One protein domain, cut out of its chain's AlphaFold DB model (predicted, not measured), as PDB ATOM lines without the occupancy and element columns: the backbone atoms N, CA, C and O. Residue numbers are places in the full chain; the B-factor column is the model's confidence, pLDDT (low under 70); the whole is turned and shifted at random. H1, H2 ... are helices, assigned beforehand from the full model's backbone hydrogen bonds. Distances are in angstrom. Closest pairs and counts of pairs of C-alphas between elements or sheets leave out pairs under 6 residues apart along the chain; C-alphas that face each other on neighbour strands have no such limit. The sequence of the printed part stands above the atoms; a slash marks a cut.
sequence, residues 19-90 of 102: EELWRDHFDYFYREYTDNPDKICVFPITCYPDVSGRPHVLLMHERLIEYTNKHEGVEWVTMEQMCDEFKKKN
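What this domain is: This is residues 19 to 90 of the 102 residues of the protein "Polysaccharide deacetylase family" of Fusarium sporotrichioides (UniProt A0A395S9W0). What shape do the parts make? H1 and H3 run the same way, side by side over part of their length, H2 turns at one end, and H4 lies separately across from H1. Residues 34 to 48, with no named element, run back through the space between H1 and H4. What is it built of? The printed part has 72 residues with four named helices, in the order H1, H2, H3, H4, no named strand, and the class all helix. It is only just loose, close to compact, with a radius of gyration of the C-alphas of 13.7 A, and elongated, spanning 40 by 24 by 17 A.

How they stand to each other: What does the longest helix touch? H1, residues 19 to 33, touches H3, residues 55 to 68, at a shallow tilt of 20 degrees; their closest C-alphas, of Glu 19 and Met 60, are 6.4 A apart. Where are the others? H2, residues 49 to 52, and H3 only just touch, with 3 pairs of C-alphas within 8 A, only at the corner by their link, through residues 57 to 61 of H3 alone; the closest C-alphas, of Ser 52 and Leu 58, are 6.1 A apart. H4, residues 79 to 89, is apart from H1, H2 and H3. What do the backbones show? In H1, H3 and H4 every O i to N i+4 pair is within hydrogen-bond range; H2 is too short for such a pair.

Where its parts are: How long are the helices? H1 measures 20.8 A, H3 20.0 A, H4 15.7 A and H2 5.2 A from first to last C-alpha. Where are the anchors? C-alpha 19 is at (-23.142, 8.726, 33.830) and C-alpha 89 at (-53.051, -0.936, 31.904).

The domain as a whole: How far does it reach? The two C-alphas farthest apart, of Pro 55 and Asn 90, are 40.6 A apart. How do the links run? The printed part has no cut; H1 to H2 is a long link, H2 to H3 tight, H3 to H4 short. Is confidence low anywhere? No printed residue is under 70.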
ATOM      1  N   GLU A  19     -22.902   9.744  34.856       97.75
ATOM      2  CA  GLU A  19     -23.142   8.726  33.830       97.75
ATOM      3  C   GLU A  19     -23.176   7.322  34.419       97.75
ATOM      4  O   GLU A  19     -24.101   6.573  34.130       97.75
ATOM      5  N   GLU A  20     -22.193   6.974  35.250       98.31
ATOM      6  CA  GLU A  20     -22.114   5.670  35.909       98.31
ATOM      7  C   GLU A  20     -23.344   5.427  36.785       98.31
ATOM      8  O   GLU A  20     -24.025   4.422  36.615       98.31
ATOM      9  N   LEU A  21     -23.736   6.412  37.601       97.94
ATOM     10  CA  LEU A  21     -24.966   6.332  38.393       97.94
ATOM     11  C   LEU A  21     -26.215   6.130  37.529       97.94
ATOM     12  O   LEU A  21     -27.134   5.415  37.928       97.94
ATOM     13  N   TRP A  22     -26.309   6.784  36.372       98.19
ATOM     14  CA  TRP A  22     -27.454   6.612  35.476       98.19
ATOM     15  C   TRP A  22     -27.437   5.260  34.766       98.19
ATOM     16  O   TRP A  22     -28.499   4.659  34.614       98.19
ATOM     17  N   ARG A  23     -26.259   4.755  34.388       98.25
ATOM     18  CA  ARG A  23     -26.105   3.408  33.825       98.25
ATOM     19  C   ARG A  23     -26.482   2.335  34.839       98.25
ATOM     20  O   ARG A  23     -27.267   1.467  34.495       98.25
ATOM     21  N   ASP A  24     -26.043   2.452  36.088       98.38
ATOM     22  CA  ASP A  24     -26.388   1.489  37.139       98.38
ATOM     23  C   ASP A  24     -27.895   1.470  37.437       98.38
ATOM     24  O   ASP A  24     -28.487   0.402  37.607       98.38
ATOM     25  N   HIS A  25     -28.551   2.639  37.458       97.31
ATOM     26  CA  HIS A  25     -30.011   2.696  37.579       97.31
ATOM     27  C   HIS A  25     -30.708   2.029  36.391       97.31
ATOM     28  O   HIS A  25     -31.661   1.274  36.591       97.31
ATOM     29  N   PHE A  26     -30.242   2.310  35.170       97.44
ATOM     30  CA  PHE A  26     -30.771   1.685  33.965       97.44
ATOM     31  C   PHE A  26     -30.589   0.163  34.014       97.44
ATOM     32  O   PHE A  26     -31.565  -0.552  33.828       97.44
ATOM     33  N   ASP A  27     -29.395  -0.336  34.339       97.38
ATOM     34  CA  ASP A  27     -29.078  -1.767  34.390       97.38
ATOM     35  C   ASP A  27     -29.917  -2.501  35.436       97.38
ATOM     36  O   ASP A  27     -30.418  -3.598  35.182       97.38
ATOM     37  N   TYR A  28     -30.105  -1.891  36.611       96.19
ATOM     38  CA  TYR A  28     -30.984  -2.435  37.639       96.19
ATOM     39  C   TYR A  28     -32.424  -2.536  37.125       96.19
ATOM     40  O   TYR A  28     -33.052  -3.585  37.239       96.19
ATOM     41  N   PHE A  29     -32.947  -1.474  36.510       94.88
ATOM     42  CA  PHE A  29     -34.313  -1.487  35.989       94.88
ATOM     43  C   PHE A  29     -34.501  -2.430  34.810       94.88
ATOM     44  O   PHE A  29     -35.534  -3.094  34.723       94.88
ATOM     45  N   TYR A  30     -33.506  -2.501  33.935       94.62
ATOM     46  CA  TYR A  30     -33.491  -3.419  32.817       94.62
ATOM     47  C   TYR A  30     -33.569  -4.855  33.352       94.62
ATOM     48  O   TYR A  30     -34.564  -5.534  33.141       94.62
ATOM     49  N   ARG A  31     -32.615  -5.268  34.196       94.50
ATOM     50  CA  ARG A  31     -32.559  -6.627  34.755       94.50
ATOM     51  C   ARG A  31     -33.810  -7.039  35.541       94.50
ATOM     52  O   ARG A  31     -34.222  -8.190  35.456       94.50
ATOM     53  N   GLU A  32     -34.378  -6.150  36.354       92.81
ATOM     54  CA  GLU A  32     -35.443  -6.526  37.297       92.81
ATOM     55  C   GLU A  32     -36.859  -6.442  36.711       92.81
ATOM     56  O   GLU A  32     -37.784  -7.065  37.246       92.81
ATOM     57  N   TYR A  33     -37.069  -5.646  35.655       89.12
ATOM     58  CA  TYR A  33     -38.421  -5.330  35.186       89.12
ATOM     59  C   TYR A  33     -38.700  -5.663  33.717       89.12
ATOM     60  O   TYR A  33     -39.881  -5.771  33.391       89.12
ATOM     61  N   THR A  34     -37.702  -5.844  32.840       83.75
ATOM     62  CA  THR A  34     -37.970  -6.026  31.392       83.75
ATOM     63  C   THR A  34     -38.643  -7.345  31.056       83.75
ATOM     64  O   THR A  34     -39.485  -7.387  30.164       83.75
ATOM     65  N   ASP A  35     -38.338  -8.405  31.801       83.94
ATOM     66  CA  ASP A  35     -38.867  -9.746  31.523       83.94
ATOM     67  C   ASP A  35     -40.297  -9.938  32.053       83.94
ATOM     68  O   ASP A  35     -40.905 -10.993  31.870       83.94
ATOM     69  N   ASN A  36     -40.855  -8.928  32.733       85.06
ATOM     70  CA  ASN A  36     -42.193  -8.992  33.298       85.06
ATOM     71  C   ASN A  36     -43.210  -8.272  32.388       85.06
ATOM     72  O   ASN A  36     -43.323  -7.046  32.464       85.06
ATOM     73  N   PRO A  37     -44.017  -9.003  31.593       77.81
ATOM     74  CA  PRO A  37     -44.965  -8.398  30.651       77.81
ATOM     75  C   PRO A  37     -46.087  -7.593  31.333       77.81
ATOM     76  O   PRO A  37     -46.700  -6.714  30.714       77.81
ATOM     77  N   ASP A  38     -46.342  -7.859  32.617       81.44
ATOM     78  CA  ASP A  38     -47.365  -7.176  33.408       81.44
ATOM     79  C   ASP A  38     -46.864  -5.856  34.010       81.44
ATOM     80  O   ASP A  38     -47.663  -5.059  34.510       81.44
ATOM     81  N   LYS A  39     -45.553  -5.585  33.960       81.75
ATOM     82  CA  LYS A  39     -44.968  -4.348  34.479       81.75
ATOM     83  C   LYS A  39     -44.595  -3.398  33.351       81.75
ATOM     84  O   LYS A  39     -44.083  -3.780  32.309       81.75
ATOM     85  N   ILE A  40     -44.863  -2.117  33.578       82.94
ATOM     86  CA  ILE A  40     -44.310  -1.040  32.759       82.94
ATOM     87  C   ILE A  40     -43.025  -0.595  33.454       82.94
ATOM     88  O   ILE A  40     -43.075  -0.175  34.612       82.94
ATOM     89  N   CYS A  41     -41.895  -0.681  32.759       90.06
ATOM     90  CA  CYS A  41     -40.637  -0.106  33.212       90.06
ATOM     91  C   CYS A  41     -40.421   1.229  32.490       90.06
ATOM     92  O   CYS A  41     -40.445   1.278  31.264       90.06
ATOM     93  N   VAL A  42     -40.247   2.315  33.246       92.19
ATOM     94  CA  VAL A  42     -39.918   3.638  32.698       92.19
ATOM     95  C   VAL A  42     -38.614   4.136  33.306       92.19
ATOM     96  O   VAL A  42     -38.416   4.051  34.517       92.19
ATOM     97  N   PHE A  43     -37.747   4.704  32.470       95.25
ATOM     98  CA  PHE A  43     -36.489   5.320  32.896       95.25
ATOM     99  C   PHE A  43     -36.402   6.776  32.404       95.25
ATOM    100  O   PHE A  43     -35.747   7.071  31.405       95.25
ATOM    101  N   PRO A  44     -37.121   7.708  33.056       95.12
ATOM    102  CA  PRO A  44     -37.108   9.109  32.664       95.12
ATOM    103  C   PRO A  44     -35.836   9.822  33.136       95.12
ATOM    104  O   PRO A  44     -35.525   9.844  34.328       95.12
ATOM    105  N   ILE A  45     -35.153  10.503  32.218       95.06
ATOM    106  CA  ILE A  45     -33.989  11.340  32.526       95.06
ATOM    107  C   ILE A  45     -34.398  12.811  32.424       95.06
ATOM    108  O   ILE A  45     -34.841  13.280  31.377       95.06
ATOM    109  N   THR A  46     -34.247  13.558  33.519       96.56
ATOM    110  CA  THR A  46     -34.501  15.005  33.523       96.56
ATOM    111  C   THR A  46     -33.229  15.766  33.166       96.56
ATOM    112  O   THR A  46     -32.216  15.662  33.858       96.56
ATOM    113  N   CYS A  47     -33.306  16.590  32.125       96.00
ATOM    114  CA  CYS A  47     -32.197  17.392  31.619       96.00
ATOM    115  C   CYS A  47     -32.562  18.879  31.602       96.00
ATOM    116  O   CYS A  47     -33.723  19.242  31.436       96.00
ATOM    117  N   TYR A  48     -31.551  19.741  31.722       96.12
ATOM    118  CA  TYR A  48     -31.706  21.195  31.621       96.12
ATOM    119  C   TYR A  48     -30.680  21.747  30.634       96.12
ATOM    120  O   TYR A  48     -29.512  21.364  30.741       96.12
ATOM    121  N   PRO A  49     -31.048  22.661  29.718       97.06
ATOM    122  CA  PRO A  49     -30.123  23.176  28.706       97.06
ATOM    123  C   PRO A  49     -28.886  23.846  29.325       97.06
ATOM    124  O   PRO A  49     -27.772  23.632  28.855       97.06
ATOM    125  N   ASP A  50     -29.043  24.549  30.449       95.00
ATOM    126  CA  ASP A  50     -27.962  25.234  31.176       95.00
ATOM    127  C   ASP A  50     -26.841  24.299  31.677       95.00
ATOM    128  O   ASP A  50     -25.713  24.731  31.964       95.00
ATOM    129  N   VAL A  51     -27.161  23.009  31.836       96.00
ATOM    130  CA  VAL A  51     -26.254  21.971  32.337       96.00
ATOM    131  C   VAL A  51     -25.934  20.970  31.234       96.00
ATOM    132  O   VAL A  51     -24.772  20.812  30.873       96.00
ATOM    133  N   SER A  52     -26.958  20.326  30.677       97.00
ATOM    134  CA  SER A  52     -26.836  19.279  29.664       97.00
ATOM    135  C   SER A  52     -26.366  19.785  28.305       97.00
ATOM    136  O   SER A  52     -25.846  18.992  27.534       97.00
ATOM    137  N   GLY A  53     -26.478  21.087  28.026       96.69
ATOM    138  CA  GLY A  53     -25.929  21.699  26.814       96.69
ATOM    139  C   GLY A  53     -24.420  21.962  26.866       96.69
ATOM    140  O   GLY A  53     -23.845  22.434  25.888       96.69
ATOM    141  N   ARG A  54     -23.745  21.697  27.994       96.56
ATOM    142  CA  ARG A  54     -22.291  21.893  28.109       96.56
ATOM    143  C   ARG A  54     -21.543  20.760  27.400       96.56
ATOM    144  O   ARG A  54     -21.921  19.608  27.596       96.56
ATOM    145  N   PRO A  55     -20.428  21.025  26.688       98.12
ATOM    146  CA  PRO A  55     -19.758  20.014  25.861       98.12
ATOM    147  C   PRO A  55     -19.434  18.690  26.570       98.12
ATOM    148  O   PRO A  55     -19.680  17.619  26.032       98.12
ATOM    149  N   HIS A  56     -18.943  18.735  27.812       97.31
ATOM    150  CA  HIS A  56     -18.622  17.520  28.570       97.31
ATOM    151  C   HIS A  56     -19.859  16.715  29.010       97.31
ATOM    152  O   HIS A  56     -19.745  15.509  29.206       97.31
ATOM    153  N   VAL A  57     -21.027  17.358  29.150       98.00
ATOM    154  CA  VAL A  57     -22.302  16.678  29.442       98.00
ATOM    155  C   VAL A  57     -22.976  16.202  28.152       98.00
ATOM    156  O   VAL A  57     -23.615  15.160  28.161       98.00
ATOM    157  N   LEU A  58     -22.777  16.891  27.024       98.50
ATOM    158  CA  LEU A  58     -23.202  16.385  25.715       98.50
ATOM    159  C   LEU A  58     -22.515  15.051  25.397       98.50
ATOM    160  O   LEU A  58     -23.200  14.068  25.143       98.50
ATOM    161  N   LEU A  59     -21.188  14.970  25.561       98.50
ATOM    162  CA  LEU A  59     -20.454  13.708  25.388       98.50
ATOM    163  C   LEU A  59     -20.915  12.611  26.367       98.50
ATOM    164  O   LEU A  59     -20.804  11.427  26.069       98.50
ATOM    165  N   MET A  60     -21.369  12.988  27.566       98.50
ATOM    166  CA  MET A  60     -21.944  12.062  28.547       98.50
ATOM    167  C   MET A  60     -23.277  11.486  28.055       98.50
ATOM    168  O   MET A  60     -23.479  10.277  28.115       98.50
ATOM    169  N   HIS A  61     -24.154  12.338  27.518       98.50
ATOM    170  CA  HIS A  61     -25.426  11.920  26.927       98.50
ATOM    171  C   HIS A  61     -25.234  11.037  25.697       98.50
ATOM    172  O   HIS A  61     -25.914  10.025  25.591       98.50
ATOM    173  N   GLU A  62     -24.292  11.366  24.811       98.62
ATOM    174  CA  GLU A  62     -23.966  10.534  23.642       98.62
ATOM    175  C   GLU A  62     -23.600   9.103  24.061       98.62
ATOM    176  O   GLU A  62     -24.230   8.151  23.607       98.62
ATOM    177  N   ARG A  63     -22.670   8.946  25.017       98.69
ATOM    178  CA  ARG A  63     -22.281   7.623  25.538       98.69
ATOM    179  C   ARG A  63     -23.434   6.880  26.199       98.69
ATOM    180  O   ARG A  63     -23.561   5.671  26.018       98.69
ATOM    181  N   LEU A  64     -24.261   7.583  26.972       98.44
ATOM    182  CA  LEU A  64     -25.403   6.970  27.641       98.44
ATOM    183  C   LEU A  64     -26.451   6.491  26.634       98.44
ATOM    184  O   LEU A  64     -26.925   5.369  26.752       98.44
ATOM    185  N   ILE A  65     -26.774   7.302  25.625       98.50
ATOM    186  CA  ILE A  65     -27.711   6.925  24.561       98.50
ATOM    187  C   ILE A  65     -27.162   5.726  23.779       98.50
ATOM    188  O   ILE A  65     -27.882   4.751  23.571       98.50
ATOM    189  N   GLU A  66     -25.883   5.754  23.393       98.75
ATOM    190  CA  GLU A  66     -25.212   4.625  22.737       98.75
ATOM    191  C   GLU A  66     -25.222   3.355  23.592       98.75
ATOM    192  O   GLU A  66     -25.341   2.252  23.059       98.75
ATOM    193  N   TYR A  67     -25.074   3.488  24.910       98.62
ATOM    194  CA  TYR A  67     -25.159   2.379  25.850       98.62
ATOM    195  C   TYR A  67     -26.579   1.810  25.921       98.62
ATOM    196  O   TYR A  67     -26.775   0.617  25.699       98.62
ATOM    197  N   THR A  68     -27.575   2.659  26.170       97.75
ATOM    198  CA  THR A  68     -28.984   2.267  26.288       97.75
ATOM    199  C   THR A  68     -29.493   1.612  25.004       97.75
ATOM    200  O   THR A  68     -30.118   0.559  25.074       97.75
ATOM    201  N   ASN A  69     -29.117   2.123  23.828       98.19
ATOM    202  CA  ASN A  69     -29.522   1.567  22.529       98.19
ATOM    203  C   ASN A  69     -28.968   0.162  22.222       98.19
ATOM    204  O   ASN A  69     -29.394  -0.451  21.246       98.19
ATOM    205  N   LYS A  70     -28.022  -0.361  23.012       98.00
ATOM    206  CA  LYS A  70     -27.527  -1.744  22.872       98.00
ATOM    207  C   LYS A  70     -28.447  -2.784  23.517       98.00
ATOM    208  O   LYS A  70     -28.171  -3.973  23.393       98.00
ATOM    209  N   HIS A  71     -29.491  -2.350  24.215       96.44
ATOM    210  CA  HIS A  71     -30.386  -3.217  24.966       96.44
ATOM    211  C   HIS A  71     -31.685  -3.452  24.189       96.44
ATOM    212  O   HIS A  71     -32.294  -2.515  23.670       96.44
ATOM    213  N   GLU A  72     -32.099  -4.713  24.091       94.25
ATOM    214  CA  GLU A  72     -33.307  -5.114  23.370       94.25
ATOM    215  C   GLU A  72     -34.574  -4.618  24.089       94.25
ATOM    216  O   GLU A  72     -34.619  -4.520  25.311       94.25
ATOM    217  N   GLY A  73     -35.616  -4.269  23.332       91.88
ATOM    218  CA  GLY A  73     -36.898  -3.832  23.900       91.88
ATOM    219  C   GLY A  73     -36.914  -2.409  24.474       91.88
ATOM    220  O   GLY A  73     -37.945  -1.976  24.983       91.88
ATOM    221  N   VAL A  74     -35.812  -1.657  24.381       94.69
ATOM    222  CA  VAL A  74     -35.791  -0.232  24.734       94.69
ATOM    223  C   VAL A  74     -36.545   0.590  23.690       94.69
ATOM    224  O   VAL A  74     -36.255   0.526  22.496       94.69
ATOM    225  N   GLU A  75     -37.447   1.450  24.162       94.69
ATOM    226  CA  GLU A  75     -38.163   2.425  23.342       94.69
ATOM    227  C   GLU A  75     -37.954   3.846  23.879       94.69
ATOM    228  O   GLU A  75     -38.177   4.131  25.057       94.69
ATOM    229  N   TRP A  76     -37.556   4.768  22.997       97.31
ATOM    230  CA  TRP A  76     -37.527   6.196  23.312       97.31
ATOM    231  C   TRP A  76     -38.905   6.799  23.059       97.31
ATOM    232  O   TRP A  76     -39.361   6.877  21.919       97.31
ATOM    233  N   VAL A  77     -39.554   7.245  24.131       96.75
ATOM    234  CA  VAL A  77     -40.930   7.750  24.104       96.75
ATOM    235  C   VAL A  77     -41.053   9.084  24.832       96.75
ATOM    236  O   VAL A  77     -40.200   9.476  25.631       96.75
ATOM    237  N   THR A  78     -42.145   9.794  24.573       97.69
ATOM    238  CA  THR A  78     -42.510  10.992  25.325       97.69
ATOM    239  C   THR A  78     -43.138  10.624  26.672       97.69
ATOM    240  O   THR A  78     -43.701   9.545  26.856       97.69
ATOM    241  N   MET A  79     -43.114  11.561  27.624       95.88
ATOM    242  CA  MET A  79     -43.823  11.404  28.904       95.88
ATOM    243  C   MET A  79     -45.336  11.205  28.723       95.88
ATOM    244  O   MET A  79     -45.969  10.531  29.532       95.88
ATOM    245  N   GLU A  80     -45.918  11.776  27.666       95.75
ATOM    246  CA  GLU A  80     -47.325  11.573  27.304       95.75
ATOM    247  C   GLU A  80     -47.595  10.106  26.957       95.75
ATOM    248  O   GLU A  80     -48.487   9.499  27.547       95.75
ATOM    249  N   GLN A  81     -46.766   9.510  26.095       95.56
ATOM    250  CA  GLN A  81     -46.881   8.097  25.728       95.56
ATOM    251  C   GLN A  81     -46.733   7.185  26.955       95.56
ATOM    252  O   GLN A  81     -47.536   6.272  27.134       95.56
ATOM    253  N   MET A  82     -45.785   7.480  27.857       93.88
ATOM    254  CA  MET A  82     -45.657   6.755  29.133       93.88
ATOM    255  C   MET A  82     -46.945   6.837  29.970       93.88
ATOM    256  O   MET A  82     -47.419   5.828  30.498       93.88
ATOM    257  N   CYS A  83     -47.533   8.034  30.088       92.44
ATOM    258  CA  CYS A  83     -48.782   8.237  30.823       92.44
ATOM    259  C   CYS A  83     -49.947   7.470  30.192       92.44
ATOM    260  O   CYS A  83     -50.784   6.923  30.912       92.44
ATOM    261  N   ASP A  84     -50.030   7.446  28.868       92.25
ATOM    262  CA  ASP A  84     -51.111   6.779  28.156       92.25
ATOM    263  C   ASP A  84     -51.014   5.258  28.271       92.25
ATOM    264  O   ASP A  84     -52.025   4.615  28.558       92.25
ATOM    265  N   GLU A  85     -49.814   4.681  28.180       92.12
ATOM    266  CA  GLU A  85     -49.597   3.255  28.459       92.12
ATOM    267  C   GLU A  85     -49.957   2.891  29.901       92.12
ATOM    268  O   GLU A  85     -50.655   1.900  30.148       92.12
ATOM    269  N   PHE A  86     -49.582   3.733  30.868       91.19
ATOM    270  CA  PHE A  86     -49.978   3.532  32.259       91.19
ATOM    271  C   PHE A  86     -51.503   3.513  32.423       91.19
ATOM    272  O   PHE A  86     -52.034   2.585  33.033       91.19
ATOM    273  N   LYS A  87     -52.225   4.484  31.850       89.75
ATOM    274  CA  LYS A  87     -53.697   4.557  31.931       89.75
ATOM    275  C   LYS A  87     -54.386   3.379  31.239       89.75
ATOM    276  O   LYS A  87     -55.422   2.929  31.719       89.75
ATOM    277  N   LYS A  88     -53.836   2.874  30.126       90.19
ATOM    278  CA  LYS A  88     -54.383   1.697  29.425       90.19
ATOM    279  C   LYS A  88     -54.340   0.449  30.307       90.19
ATOM    280  O   LYS A  88     -55.310  -0.305  30.333       90.19
ATOM    281  N   LYS A  89     -53.238   0.244  31.041       88.81
ATOM    282  CA  LYS A  89     -53.051  -0.936  31.904       88.81
ATOM    283  C   LYS A  89     -53.632  -0.774  33.315       88.81
ATOM    284  O   LYS A  89     -53.925  -1.774  33.964       88.81
ATOM    285  N   ASN A  90     -53.837   0.456  33.791       88.56
ATOM    286  CA  ASN A  90     -54.239   0.729  35.172       88.56
ATOM    287  C   ASN A  90     -55.570   1.478  35.238       88.56
ATOM    288  O   ASN A  90     -55.688   2.629  34.818       88.56
TER     289      ASN A  90